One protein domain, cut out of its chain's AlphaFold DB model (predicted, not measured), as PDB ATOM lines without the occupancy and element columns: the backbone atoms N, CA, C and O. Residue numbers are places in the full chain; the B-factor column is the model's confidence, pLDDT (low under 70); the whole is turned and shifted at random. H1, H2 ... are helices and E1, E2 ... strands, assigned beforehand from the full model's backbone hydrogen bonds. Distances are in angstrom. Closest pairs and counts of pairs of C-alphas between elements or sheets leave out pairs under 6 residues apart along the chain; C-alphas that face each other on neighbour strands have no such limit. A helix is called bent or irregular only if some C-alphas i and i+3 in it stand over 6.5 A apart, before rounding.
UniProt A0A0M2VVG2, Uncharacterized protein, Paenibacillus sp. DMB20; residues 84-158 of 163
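Overview. This is residues 84 to 158 of the 163 residues of an uncharacterized protein of Paenibacillus sp. DMB20 (UniProt A0A0M2VVG2). A single five-stranded sheet is curled like part of a barrel and folded back on itself, the hairpin E1 and E2 facing E4 and E5 with E3 as the hinge, and one helix, H1, packs on the E2 and E1 end. A long link, residues 111 to 125, leads from H1 back to E3, and in the last stretch with no named element residues 152 to 153 pair alongside E2. The printed part has 75 residues, with one named helix and five named strands in the order E1, E2, H1, E3, E4, E5; the sheet order is E2, E1, E3, E4, E5, all antiparallel. The class is mixed, helices and strands, with under half of the residues in named elements. The whole is compact and rounded, with a radius of gyration of the C-alphas of 11.3 A and spans of 30 by 26 by 23 A.

Arrangement. E1, residues 84 to 87, and E2, residues 93 to 97, form a hairpin, with N 86 and O 94 2.9 A apart, within hydrogen-bond range. H1, residues 101 to 110, is on the sheet at a height of 9.4 A over it; the closest C-alphas of H1 and E2 are those of Ala 104 and Val 96, 6.2 A apart. H1 lies over E2 and runs across the strands, only just, at 63 degrees to E2 on the local plane. Every O i to N i+4 pair in H1 is within hydrogen-bond range. E3, residues 126 to 131, pairs with E1 over residues 126 to 127, N 85 and O 126 being 2.8 A apart, and with E4, residues 135 to 138, over residues 128 to 131, N 129 and O 137 being 2.8 A apart. E2, H1 and E3 form a split strand-helix-strand unit, two strands of one sheet with a helix between them along the chain and E1 between them in the sheet, and its crossover is right-handed. E3, E4 and E5, residues 143 to 145, form a meander, each strand the antiparallel neighbour of the one before; N 136 and O 144 are 2.9 A apart. In this folded sheet, one sheet bent back into two leaves, the closest C-alphas of E2 and E5 are those of Tyr 93 and Arg 144, 6.7 A apart. E2 and E4 are apart.

Along the chain. E1 begins at C-alpha 84, (151.749, 122.820, 168.506), and is 10.6 A long; E2 is 13.6 A. H1 is 14.3 A long and begins at C-alpha 101, (145.776, 122.511, 172.497). E3 is 13.2 A long, E4 10.0 A, and E5 6.6 A, ending at C-alpha 145, (165.035, 123.437, 165.908).

Size, cuts and confidence. The two C-alphas farthest apart, those of Thr 114 and Gly 141, are 32.0 A apart. The printed part has no cut. The link from H1 to E3 is long; the other links between named elements are tight. The mean pLDDT of the printed part is 77.4, and residues 89 to 91, 112 to 120, 122, 148 to 150 and 155 to 158 are under 70.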
ATOM      1  N   TYR A  84     151.161 122.709 167.180       88.88
ATOM      2  CA  TYR A  84     151.749 122.820 168.506       88.88
ATOM      3  C   TYR A  84     153.089 122.103 168.536       88.88
ATOM      4  O   TYR A  84     153.252 121.057 167.916       88.88
ATOM      5  N   CYS A  85     154.039 122.660 169.274       89.12
ATOM      6  CA  CYS A  85     155.364 122.096 169.451       89.12
ATOM      7  C   CYS A  85     155.584 121.718 170.916       89.12
ATOM      8  O   CYS A  85     155.219 122.481 171.812       89.12
ATOM      9  N   TYR A  86     156.194 120.562 171.165       88.00
ATOM     10  CA  TYR A  86     156.545 120.091 172.503       88.00
ATOM     11  C   TYR A  86     157.930 119.444 172.536       88.00
ATOM     12  O   TYR A  86     158.434 118.954 171.531       88.00
ATOM     13  N   GLU A  87     158.534 119.455 173.715       87.06
ATOM     14  CA  GLU A  87     159.815 118.837 174.026       87.06
ATOM     15  C   GLU A  87     159.620 117.367 174.434       87.06
ATOM     16  O   GLU A  87     158.743 117.014 175.239       87.06
ATOM     17  N   THR A  88     160.460 116.508 173.869       79.62
ATOM     18  CA  THR A  88     160.598 115.094 174.230       79.62
ATOM     19  C   THR A  88     161.754 114.917 175.219       79.62
ATOM     20  O   THR A  88     162.655 115.741 175.271       79.62
ATOM     21  N   GLN A  89     161.777 113.828 175.989       68.75
ATOM     22  CA  GLN A  89     162.864 113.552 176.941       68.75
ATOM     23  C   GLN A  89     164.231 113.255 176.307       68.75
ATOM     24  O   GLN A  89     165.206 113.127 177.037       68.75
ATOM     25  N   PHE A  90     164.321 113.156 174.981       69.19
ATOM     26  CA  PHE A  90     165.591 113.024 174.263       69.19
ATOM     27  C   PHE A  90     166.109 114.385 173.773       69.19
ATOM     28  O   PHE A  90     166.744 114.451 172.723       69.19
ATOM     29  N   ASP A  91     165.750 115.463 174.479       62.47
ATOM     30  CA  ASP A  91     166.105 116.858 174.182       62.47
ATOM     31  C   ASP A  91     165.816 117.274 172.725       62.47
ATOM     32  O   ASP A  91     166.499 118.095 172.120       62.47
ATOM     33  N   GLY A  92     164.768 116.680 172.146       77.62
ATOM     34  CA  GLY A  92     164.299 116.959 170.794       77.62
ATOM     35  C   GLY A  92     162.887 117.527 170.801       77.62
ATOM     36  O   GLY A  92     162.050 117.131 171.617       77.62
ATOM     37  N   TYR A  93     162.599 118.415 169.855       84.12
ATOM     38  CA  TYR A  93     161.265 118.971 169.666       84.12
ATOM     39  C   TYR A  93     160.429 118.129 168.709       84.12
ATOM     40  O   TYR A  93     160.950 117.457 167.818       84.12
ATOM     41  N   ARG A  94     159.111 118.168 168.895       83.94
ATOM     42  CA  ARG A  94     158.132 117.564 167.997       83.94
ATOM     43  C   ARG A  94     156.997 118.511 167.689       83.94
ATOM     44  O   ARG A  94     156.552 119.248 168.565       83.94
ATOM     45  N   LEU A  95     156.513 118.434 166.458       85.56
ATOM     46  CA  LEU A  95     155.369 119.188 165.970       85.56
ATOM     47  C   LEU A  95     154.152 118.265 165.917       85.56
ATOM     48  O   LEU A  95     154.249 117.123 165.487       85.56
ATOM     49  N   VAL A  96     152.997 118.753 166.341       84.56
ATOM     50  CA  VAL A  96     151.716 118.065 166.188       84.56
ATOM     51  C   VAL A  96     150.712 119.024 165.568       84.56
ATOM     52  O   VAL A  96     150.508 120.140 166.058       84.56
ATOM     53  N   PHE A  97     150.089 118.602 164.472       83.19
ATOM     54  CA  PHE A  97     149.005 119.353 163.854       83.19
ATOM     55  C   PHE A  97     147.693 119.072 164.586       83.19
ATOM     56  O   PHE A  97     147.303 117.921 164.759       83.19
ATOM     57  N   ALA A  98     147.026 120.129 165.057       81.56
ATOM     58  CA  ALA A  98     145.763 120.022 165.782       81.56
ATOM     59  C   ALA A  98     145.037 121.373 165.837       81.56
ATOM     60  O   ALA A  98     145.654 122.425 165.995       81.56
ATOM     61  N   ARG A  99     143.697 121.364 165.812       80.38
ATOM     62  CA  ARG A  99     142.882 122.596 165.903       80.38
ATOM     63  C   ARG A  99     142.949 123.283 167.266       80.38
ATOM     64  O   ARG A  99     142.688 124.484 167.366       80.38
ATOM     65  N   THR A 100     143.222 122.532 168.324       85.44
ATOM     66  CA  THR A 100     143.232 123.031 169.700       85.44
ATOM     67  C   THR A 100     144.365 122.389 170.486       85.44
ATOM     68  O   THR A 100     144.833 121.301 170.151       85.44
ATOM     69  N   LYS A 101     144.769 123.046 171.578       86.94
ATOM     70  CA  LYS A 101     145.776 122.511 172.497       86.94
ATOM     71  C   LYS A 101     145.309 121.192 173.115       86.94
ATOM     72  O   LYS A 101     146.095 120.264 173.229       86.94
ATOM     73  N   LYS A 102     144.016 121.090 173.442       87.19
ATOM     74  CA  LYS A 102     143.405 119.865 173.969       87.19
ATOM     75  C   LYS A 102     143.530 118.695 172.984       87.19
ATOM     76  O   LYS A 102     143.993 117.635 173.381       87.19
ATOM     77  N   ALA A 103     143.211 118.910 171.707       83.50
ATOM     78  CA  ALA A 103     143.357 117.877 170.678       83.50
ATOM     79  C   ALA A 103     144.828 117.474 170.471       83.50
ATOM     80  O   ALA A 103     145.135 116.292 170.354       83.50
ATOM     81  N   ALA A 104     145.757 118.438 170.506       85.31
ATOM     82  CA  ALA A 104     147.190 118.137 170.488       85.31
ATOM     83  C   ALA A 104     147.595 117.248 171.676       85.31
ATOM     84  O   ALA A 104     148.309 116.267 171.494       85.31
ATOM     85  N   GLU A 105     147.119 117.549 172.886       85.62
ATOM     86  CA  GLU A 105     147.385 116.727 174.071       85.62
ATOM     87  C   GLU A 105     146.802 115.314 173.960       85.62
ATOM     88  O   GLU A 105     147.451 114.358 174.383       85.62
ATOM     89  N   GLU A 106     145.600 115.165 173.405       82.56
ATOM     90  CA  GLU A 106     144.960 113.864 173.171       82.56
ATOM     91  C   GLU A 106     145.747 113.024 172.159       82.56
ATOM     92  O   GLU A 106     146.038 111.856 172.428       82.56
ATOM     93  N   ILE A 107     146.182 113.632 171.051       80.69
ATOM     94  CA  ILE A 107     147.066 112.994 170.069       80.69
ATOM     95  C   ILE A 107     148.358 112.535 170.744       80.69
ATOM     96  O   ILE A 107     148.723 111.366 170.642       80.69
ATOM     97  N   ILE A 108     149.019 113.425 171.486       81.00
ATOM     98  CA  ILE A 108     150.280 113.130 172.172       81.00
ATOM     99  C   ILE A 108     150.130 111.951 173.146       81.00
ATOM    100  O   ILE A 108     151.017 111.106 173.222       81.00
ATOM    101  N   ARG A 109     149.016 111.869 173.886       78.31
ATOM    102  CA  ARG A 109     148.742 110.753 174.813       78.31
ATOM    103  C   ARG A 109     148.448 109.436 174.101       78.31
ATOM    104  O   ARG A 109     148.643 108.385 174.699       78.31
ATOM    105  N   SER A 110     147.982 109.505 172.859       77.00
ATOM    106  CA  SER A 110     147.669 108.337 172.032       77.00
ATOM    107  C   SER A 110     148.910 107.758 171.345       77.00
ATOM    108  O   SER A 110     148.838 106.670 170.773       77.00
ATOM    109  N   VAL A 111     150.048 108.469 171.400       74.25
ATOM    110  CA  VAL A 111     151.328 108.008 170.852       74.25
ATOM    111  C   VAL A 111     151.781 106.749 171.608       74.25
ATOM    112  O   VAL A 111     151.903 106.787 172.831       74.25
ATOM    113  N   PRO A 112     152.048 105.631 170.915       64.31
ATOM    114  CA  PRO A 112     152.391 104.372 171.569       64.31
ATOM    115  C   PRO A 112     153.750 104.356 172.279       64.31
ATOM    116  O   PRO A 112     154.734 104.829 171.691       64.31
ATOM    117  N   ILE A 113     153.787 103.655 173.439       58.53
ATOM    118  CA  ILE A 113     154.948 103.103 174.210       58.53
ATOM    119  C   ILE A 113     156.306 103.117 173.482       58.53
ATOM    120  O   ILE A 113     157.355 103.619 173.878       58.53
ATOM    121  N   THR A 114     156.242 102.432 172.353       51.53
ATOM    122  CA  THR A 114     157.362 101.861 171.622       51.53
ATOM    123  C   THR A 114     157.895 102.781 170.528       51.53
ATOM    124  O   THR A 114     158.903 102.464 169.896       51.53
ATOM    125  N   SER A 115     157.255 103.930 170.305       55.38
ATOM    126  CA  SER A 115     157.820 104.988 169.471       55.38
ATOM    127  C   SER A 115     158.949 105.692 170.239       55.38
ATOM    128  O   SER A 115     158.811 105.977 171.424       55.38
ATOM    129  N   LEU A 116     160.075 106.003 169.582       45.12
ATOM    130  CA  LEU A 116     161.285 106.647 170.151       45.12
ATOM    131  C   LEU A 116     161.054 108.058 170.762       45.12
ATOM    132  O   LEU A 116     161.985 108.827 170.952       45.12
ATOM    133  N   SER A 117     159.814 108.443 171.045       49.75
ATOM    134  CA  SER A 117     159.343 109.812 171.277       49.75
ATOM    135  C   SER A 117     158.592 110.011 172.590       49.75
ATOM    136  O   SER A 117     157.877 110.994 172.780       49.75
ATOM    137  N   MET A 118     158.709 109.038 173.478       53.34
ATOM    138  CA  MET A 118     157.598 108.647 174.332       53.34
ATOM    139  C   MET A 118     157.515 109.292 175.700       53.34
ATOM    140  O   MET A 118     156.638 108.955 176.489       53.34
ATOM    141  N   MET A 119     158.355 110.275 175.991       57.03
ATOM    142  CA  MET A 119     158.214 110.990 177.245       57.03
ATOM    143  C   MET A 119     158.170 112.483 176.975       57.03
ATOM    144  O   MET A 119     159.150 113.112 176.590       57.03
ATOM    145  N   VAL A 120     156.963 113.024 177.100       68.19
ATOM    146  CA  VAL A 120     156.646 114.420 176.814       68.19
ATOM    147  C   VAL A 120     156.815 115.243 178.075       68.19
ATOM    148  O   VAL A 120     156.211 114.940 179.107       68.19
ATOM    149  N   ARG A 121     157.545 116.354 177.986       71.94
ATOM    150  CA  ARG A 121     157.456 117.403 179.005       71.94
ATOM    151  C   ARG A 121     156.186 118.204 178.746       71.94
ATOM    152  O   ARG A 121     156.196 119.148 177.968       71.94
ATOM    153  N   LYS A 122     155.056 117.812 179.350       66.19
ATOM    154  CA  LYS A 122     153.716 118.387 179.066       66.19
ATOM    155  C   LYS A 122     153.661 119.920 179.162       66.19
ATOM    156  O   LYS A 122     152.945 120.560 178.401       66.19
ATOM    157  N   THR A 123     154.447 120.507 180.061       73.31
ATOM    158  CA  THR A 123     154.570 121.962 180.250       73.31
ATOM    159  C   THR A 123     155.204 122.689 179.058       73.31
ATOM    160  O   THR A 123     155.034 123.899 178.926       73.31
ATOM    161  N   SER A 124     155.894 121.971 178.170       85.44
ATOM    162  CA  SER A 124     156.574 122.528 176.995       85.44
ATOM    163  C   SER A 124     155.667 122.712 175.772       85.44
ATOM    164  O   SER A 124     156.110 123.326 174.796       85.44
ATOM    165  N   LEU A 125     154.425 122.199 175.804       90.06
ATOM    166  CA  LEU A 125     153.489 122.284 174.681       90.06
ATOM    167  C   LEU A 125     153.068 123.739 174.443       90.06
ATOM    168  O   LEU A 125     152.324 124.324 175.239       90.06
ATOM    169  N   GLN A 126     153.516 124.298 173.324       90.69
ATOM    170  CA  GLN A 126     153.261 125.679 172.925       90.69
ATOM    171  C   GLN A 126     152.704 125.738 171.508       90.69
ATOM    172  O   GLN A 126     153.052 124.913 170.660       90.69
ATOM    173  N   LYS A 127     151.837 126.716 171.243       90.88
ATOM    174  CA  LYS A 127     151.344 126.964 169.887       90.88
ATOM    175  C   LYS A 127     152.495 127.447 169.003       90.88
ATOM    176  O   LYS A 127     153.311 128.252 169.445       90.88
ATOM    177  N   VAL A 128     152.538 126.985 167.760       89.31
ATOM    178  CA  VAL A 128     153.481 127.462 166.743       89.31
ATOM    179  C   VAL A 128     152.830 128.578 165.926       89.31
ATOM    180  O   VAL A 128     151.658 128.487 165.553       89.31
ATOM    181  N   VAL A 129     153.583 129.654 165.694       88.25
ATOM    182  CA  VAL A 129     153.154 130.829 164.918       88.25
ATOM    183  C   VAL A 129     153.853 130.929 163.565       88.25
ATOM    184  O   VAL A 129     153.284 131.511 162.648       88.25
ATOM    185  N   ALA A 130     155.038 130.326 163.420       84.62
ATOM    186  CA  ALA A 130     155.742 130.222 162.145       84.62
ATOM    187  C   ALA A 130     156.484 128.883 162.029       84.62
ATOM    188  O   ALA A 130     157.041 128.387 163.011       84.62
ATOM    189  N   ILE A 131     156.486 128.314 160.823       81.44
ATOM    190  CA  ILE A 131     157.229 127.103 160.469       81.44
ATOM    191  C   ILE A 131     158.248 127.483 159.399       81.44
ATOM    192  O   ILE A 131     157.896 128.087 158.387       81.44
ATOM    193  N   HIS A 132     159.499 127.117 159.640       81.75
ATOM    194  CA  HIS A 132     160.609 127.252 158.709       81.75
ATOM    195  C   HIS A 132     161.150 125.859 158.358       81.75
ATOM    196  O   HIS A 132     160.677 124.840 158.864       81.75
ATOM    197  N   GLN A 133     162.131 125.800 157.460       76.31
ATOM    198  CA  GLN A 133     162.670 124.534 156.955       76.31
ATOM    199  C   GLN A 133     163.365 123.693 158.045       76.31
ATOM    200  O   GLN A 133     163.308 122.466 158.005       76.31
ATOM    201  N   ASP A 134     164.017 124.353 159.000       80.81
ATOM    202  CA  ASP A 134     164.877 123.772 160.038       80.81
ATOM    203  C   ASP A 134     164.369 124.020 161.469       80.81
ATOM    204  O   ASP A 134     164.878 123.432 162.423       80.81
ATOM    205  N   HIS A 135     163.379 124.900 161.642       86.81
ATOM    206  CA  HIS A 135     162.898 125.302 162.958       86.81
ATOM    207  C   HIS A 135     161.445 125.783 162.942       86.81
ATOM    208  O   HIS A 135     160.850 126.053 161.898       86.81
ATOM    209  N   VAL A 136     160.876 125.935 164.137       87.50
ATOM    210  CA  VAL A 136     159.583 126.587 164.362       87.50
ATOM    211  C   VAL A 136     159.716 127.719 165.369       87.50
ATOM    212  O   VAL A 136     160.580 127.680 166.248       87.50
ATOM    213  N   ILE A 137     158.832 128.709 165.255       89.25
ATOM    214  CA  ILE A 137     158.689 129.801 166.219       89.25
ATOM    215  C   ILE A 137     157.396 129.599 167.002       89.25
ATOM    216  O   ILE A 137     156.323 129.422 166.413       89.25
ATOM    217  N   THR A 138     157.480 129.611 168.332       91.50
ATOM    218  CA  THR A 138     156.303 129.483 169.201       91.50
ATOM    219  C   THR A 138     155.603 130.820 169.432       91.50
ATOM    220  O   THR A 138     156.145 131.888 169.169       91.50
ATOM    221  N   GLU A 139     154.398 130.780 169.999       90.12
ATOM    222  CA  GLU A 139     153.658 131.973 170.434       90.12
ATOM    223  C   GLU A 139     154.401 132.831 171.469       90.12
ATOM    224  O   GLU A 139     154.056 133.994 171.651       90.12
ATOM    225  N   LYS A 140     155.429 132.279 172.124       91.44
ATOM    226  CA  LYS A 140     156.312 133.016 173.038       91.44
ATOM    227  C   LYS A 140     157.556 133.593 172.357       91.44
ATOM    228  O   LYS A 140     158.393 134.176 173.036       91.44
ATOM    229  N   GLY A 141     157.706 133.410 171.045       88.69
ATOM    230  CA  GLY A 141     158.899 133.807 170.297       88.69
ATOM    231  C   GLY A 141     160.086 132.851 170.454       88.69
ATOM    232  O   GLY A 141     161.188 133.186 170.034       88.69
ATOM    233  N   GLU A 142     159.892 131.663 171.043       91.00
ATOM    234  CA  GLU A 142     160.962 130.670 171.185       91.00
ATOM    235  C   GLU A 142     161.266 130.027 169.828       91.00
ATOM    236  O   GLU A 142     160.362 129.503 169.168       91.00
ATOM    237  N   ARG A 143     162.547 130.010 169.442       92.12
ATOM    238  CA  ARG A 143     163.042 129.201 168.325       92.12
ATOM    239  C   ARG A 143     163.276 127.771 168.799       92.12
ATOM    240  O   ARG A 143     163.991 127.550 169.773       92.12
ATOM    241  N   ARG A 144     162.695 126.803 168.090       89.19
ATOM    242  CA  ARG A 144     162.863 125.370 168.359       89.19
ATOM    243  C   ARG A 144     163.277 124.655 167.086       89.19
ATOM    244  O   ARG A 144     162.482 124.575 166.148       89.19
ATOM    245  N   ASP A 145     164.507 124.157 167.063       87.44
ATOM    246  CA  ASP A 145     165.035 123.437 165.908       87.44
ATOM    247  C   ASP A 145     164.360 122.067 165.802       87.44
ATOM    248  O   ASP A 145     164.255 121.311 166.772       87.44
ATOM    249  N   ILE A 146     163.839 121.767 164.619       78.31
ATOM    250  CA  ILE A 146     163.067 120.559 164.370       78.31
ATOM    251  C   ILE A 146     163.315 120.094 162.940       78.31
ATOM    252  O   ILE A 146     163.250 120.875 162.000       78.31
ATOM    253  N   ASN A 147     163.560 118.798 162.763       74.19
ATOM    254  CA  ASN A 147     163.444 118.137 161.475       74.19
ATOM    255  C   ASN A 147     161.959 117.856 161.227       74.19
ATOM    256  O   ASN A 147     161.425 116.873 161.762       74.19
ATOM    257  N   PRO A 148     161.265 118.657 160.411       63.31
ATOM    258  CA  PRO A 148     159.818 118.592 160.394       63.31
ATOM    259  C   PRO A 148     159.301 117.395 159.571       63.31
ATOM    260  O   PRO A 148     158.120 117.073 159.622       63.31
ATOM    261  N   TRP A 149     160.179 116.653 158.891       63.56
ATOM    262  CA  TRP A 149     159.839 115.374 158.263       63.56
ATOM    263  C   TRP A 149     159.825 114.225 159.275       63.56
ATOM    264  O   TRP A 149     158.954 113.357 159.243       63.56
ATOM    265  N   ARG A 150     160.775 114.221 160.217       67.12
ATOM    266  CA  ARG A 150     160.936 113.135 161.201       67.12
ATOM    267  C   ARG A 150     160.188 113.367 162.508       67.12
ATOM    268  O   ARG A 150     159.809 112.408 163.178       67.12
ATOM    269  N   GLN A 151     160.021 114.623 162.899       74.31
ATOM    270  CA  GLN A 151     159.556 115.002 164.235       74.31
ATOM    271  C   GLN A 151     158.130 115.561 164.249       74.31
ATOM    272  O   GLN A 151     157.641 115.971 165.299       74.31
ATOM    273  N   THR A 152     157.444 115.540 163.113       78.25
ATOM    274  CA  THR A 152     156.042 115.951 163.024       78.25
ATOM    275  C   THR A 152     155.102 114.764 163.226       78.25
ATOM    276  O   THR A 152     155.480 113.633 162.930       78.25
ATOM    277  N   ILE A 153     153.901 115.021 163.733       79.50
ATOM    278  CA  ILE A 153     152.767 114.098 163.805       79.50
ATOM    279  C   ILE A 153     151.654 114.652 162.903       79.50
ATOM    280  O   ILE A 153     151.129 115.740 163.168       79.50
ATOM    281  N   ASN A 154     151.308 113.899 161.856       72.56
ATOM    282  CA  ASN A 154     150.453 114.321 160.735       72.56
ATOM    283  C   ASN A 154     149.009 113.808 160.810       72.56
ATOM    284  O   ASN A 154     148.253 113.942 159.853       72.56
ATOM    285  N   LEU A 155     148.591 113.274 161.961       68.00
ATOM    286  CA  LEU A 155     147.253 112.701 162.161       68.00
ATOM    287  C   LEU A 155     146.067 113.595 161.766       68.00
ATOM    288  O   LEU A 155     144.982 113.081 161.535       68.00
ATOM    289  N   TYR A 156     146.245 114.916 161.700       56.84
ATOM    290  CA  TYR A 156     145.178 115.847 161.326       56.84
ATOM    291  C   TYR A 156     144.658 115.657 159.883       56.84
ATOM    292  O   TYR A 156     143.604 116.198 159.550       56.84
ATOM    293  N   GLU A 157     145.371 114.920 159.025       53.44
ATOM    294  CA  GLU A 157     145.023 114.749 157.604       53.44
ATOM    295  C   GLU A 157     144.559 113.340 157.221       53.44
ATOM    296  O   GLU A 157     144.153 113.132 156.081       53.44
ATOM    297  N   LEU A 158     144.559 112.395 158.161       56.69
ATOM    298  CA  LEU A 158     144.132 111.022 157.900       56.69
ATOM    299  C   LEU A 158     142.608 110.931 158.090       56.69
ATOM    300  O   LEU A 158     142.060 111.405 159.089       56.69
TER     301      LEU A 158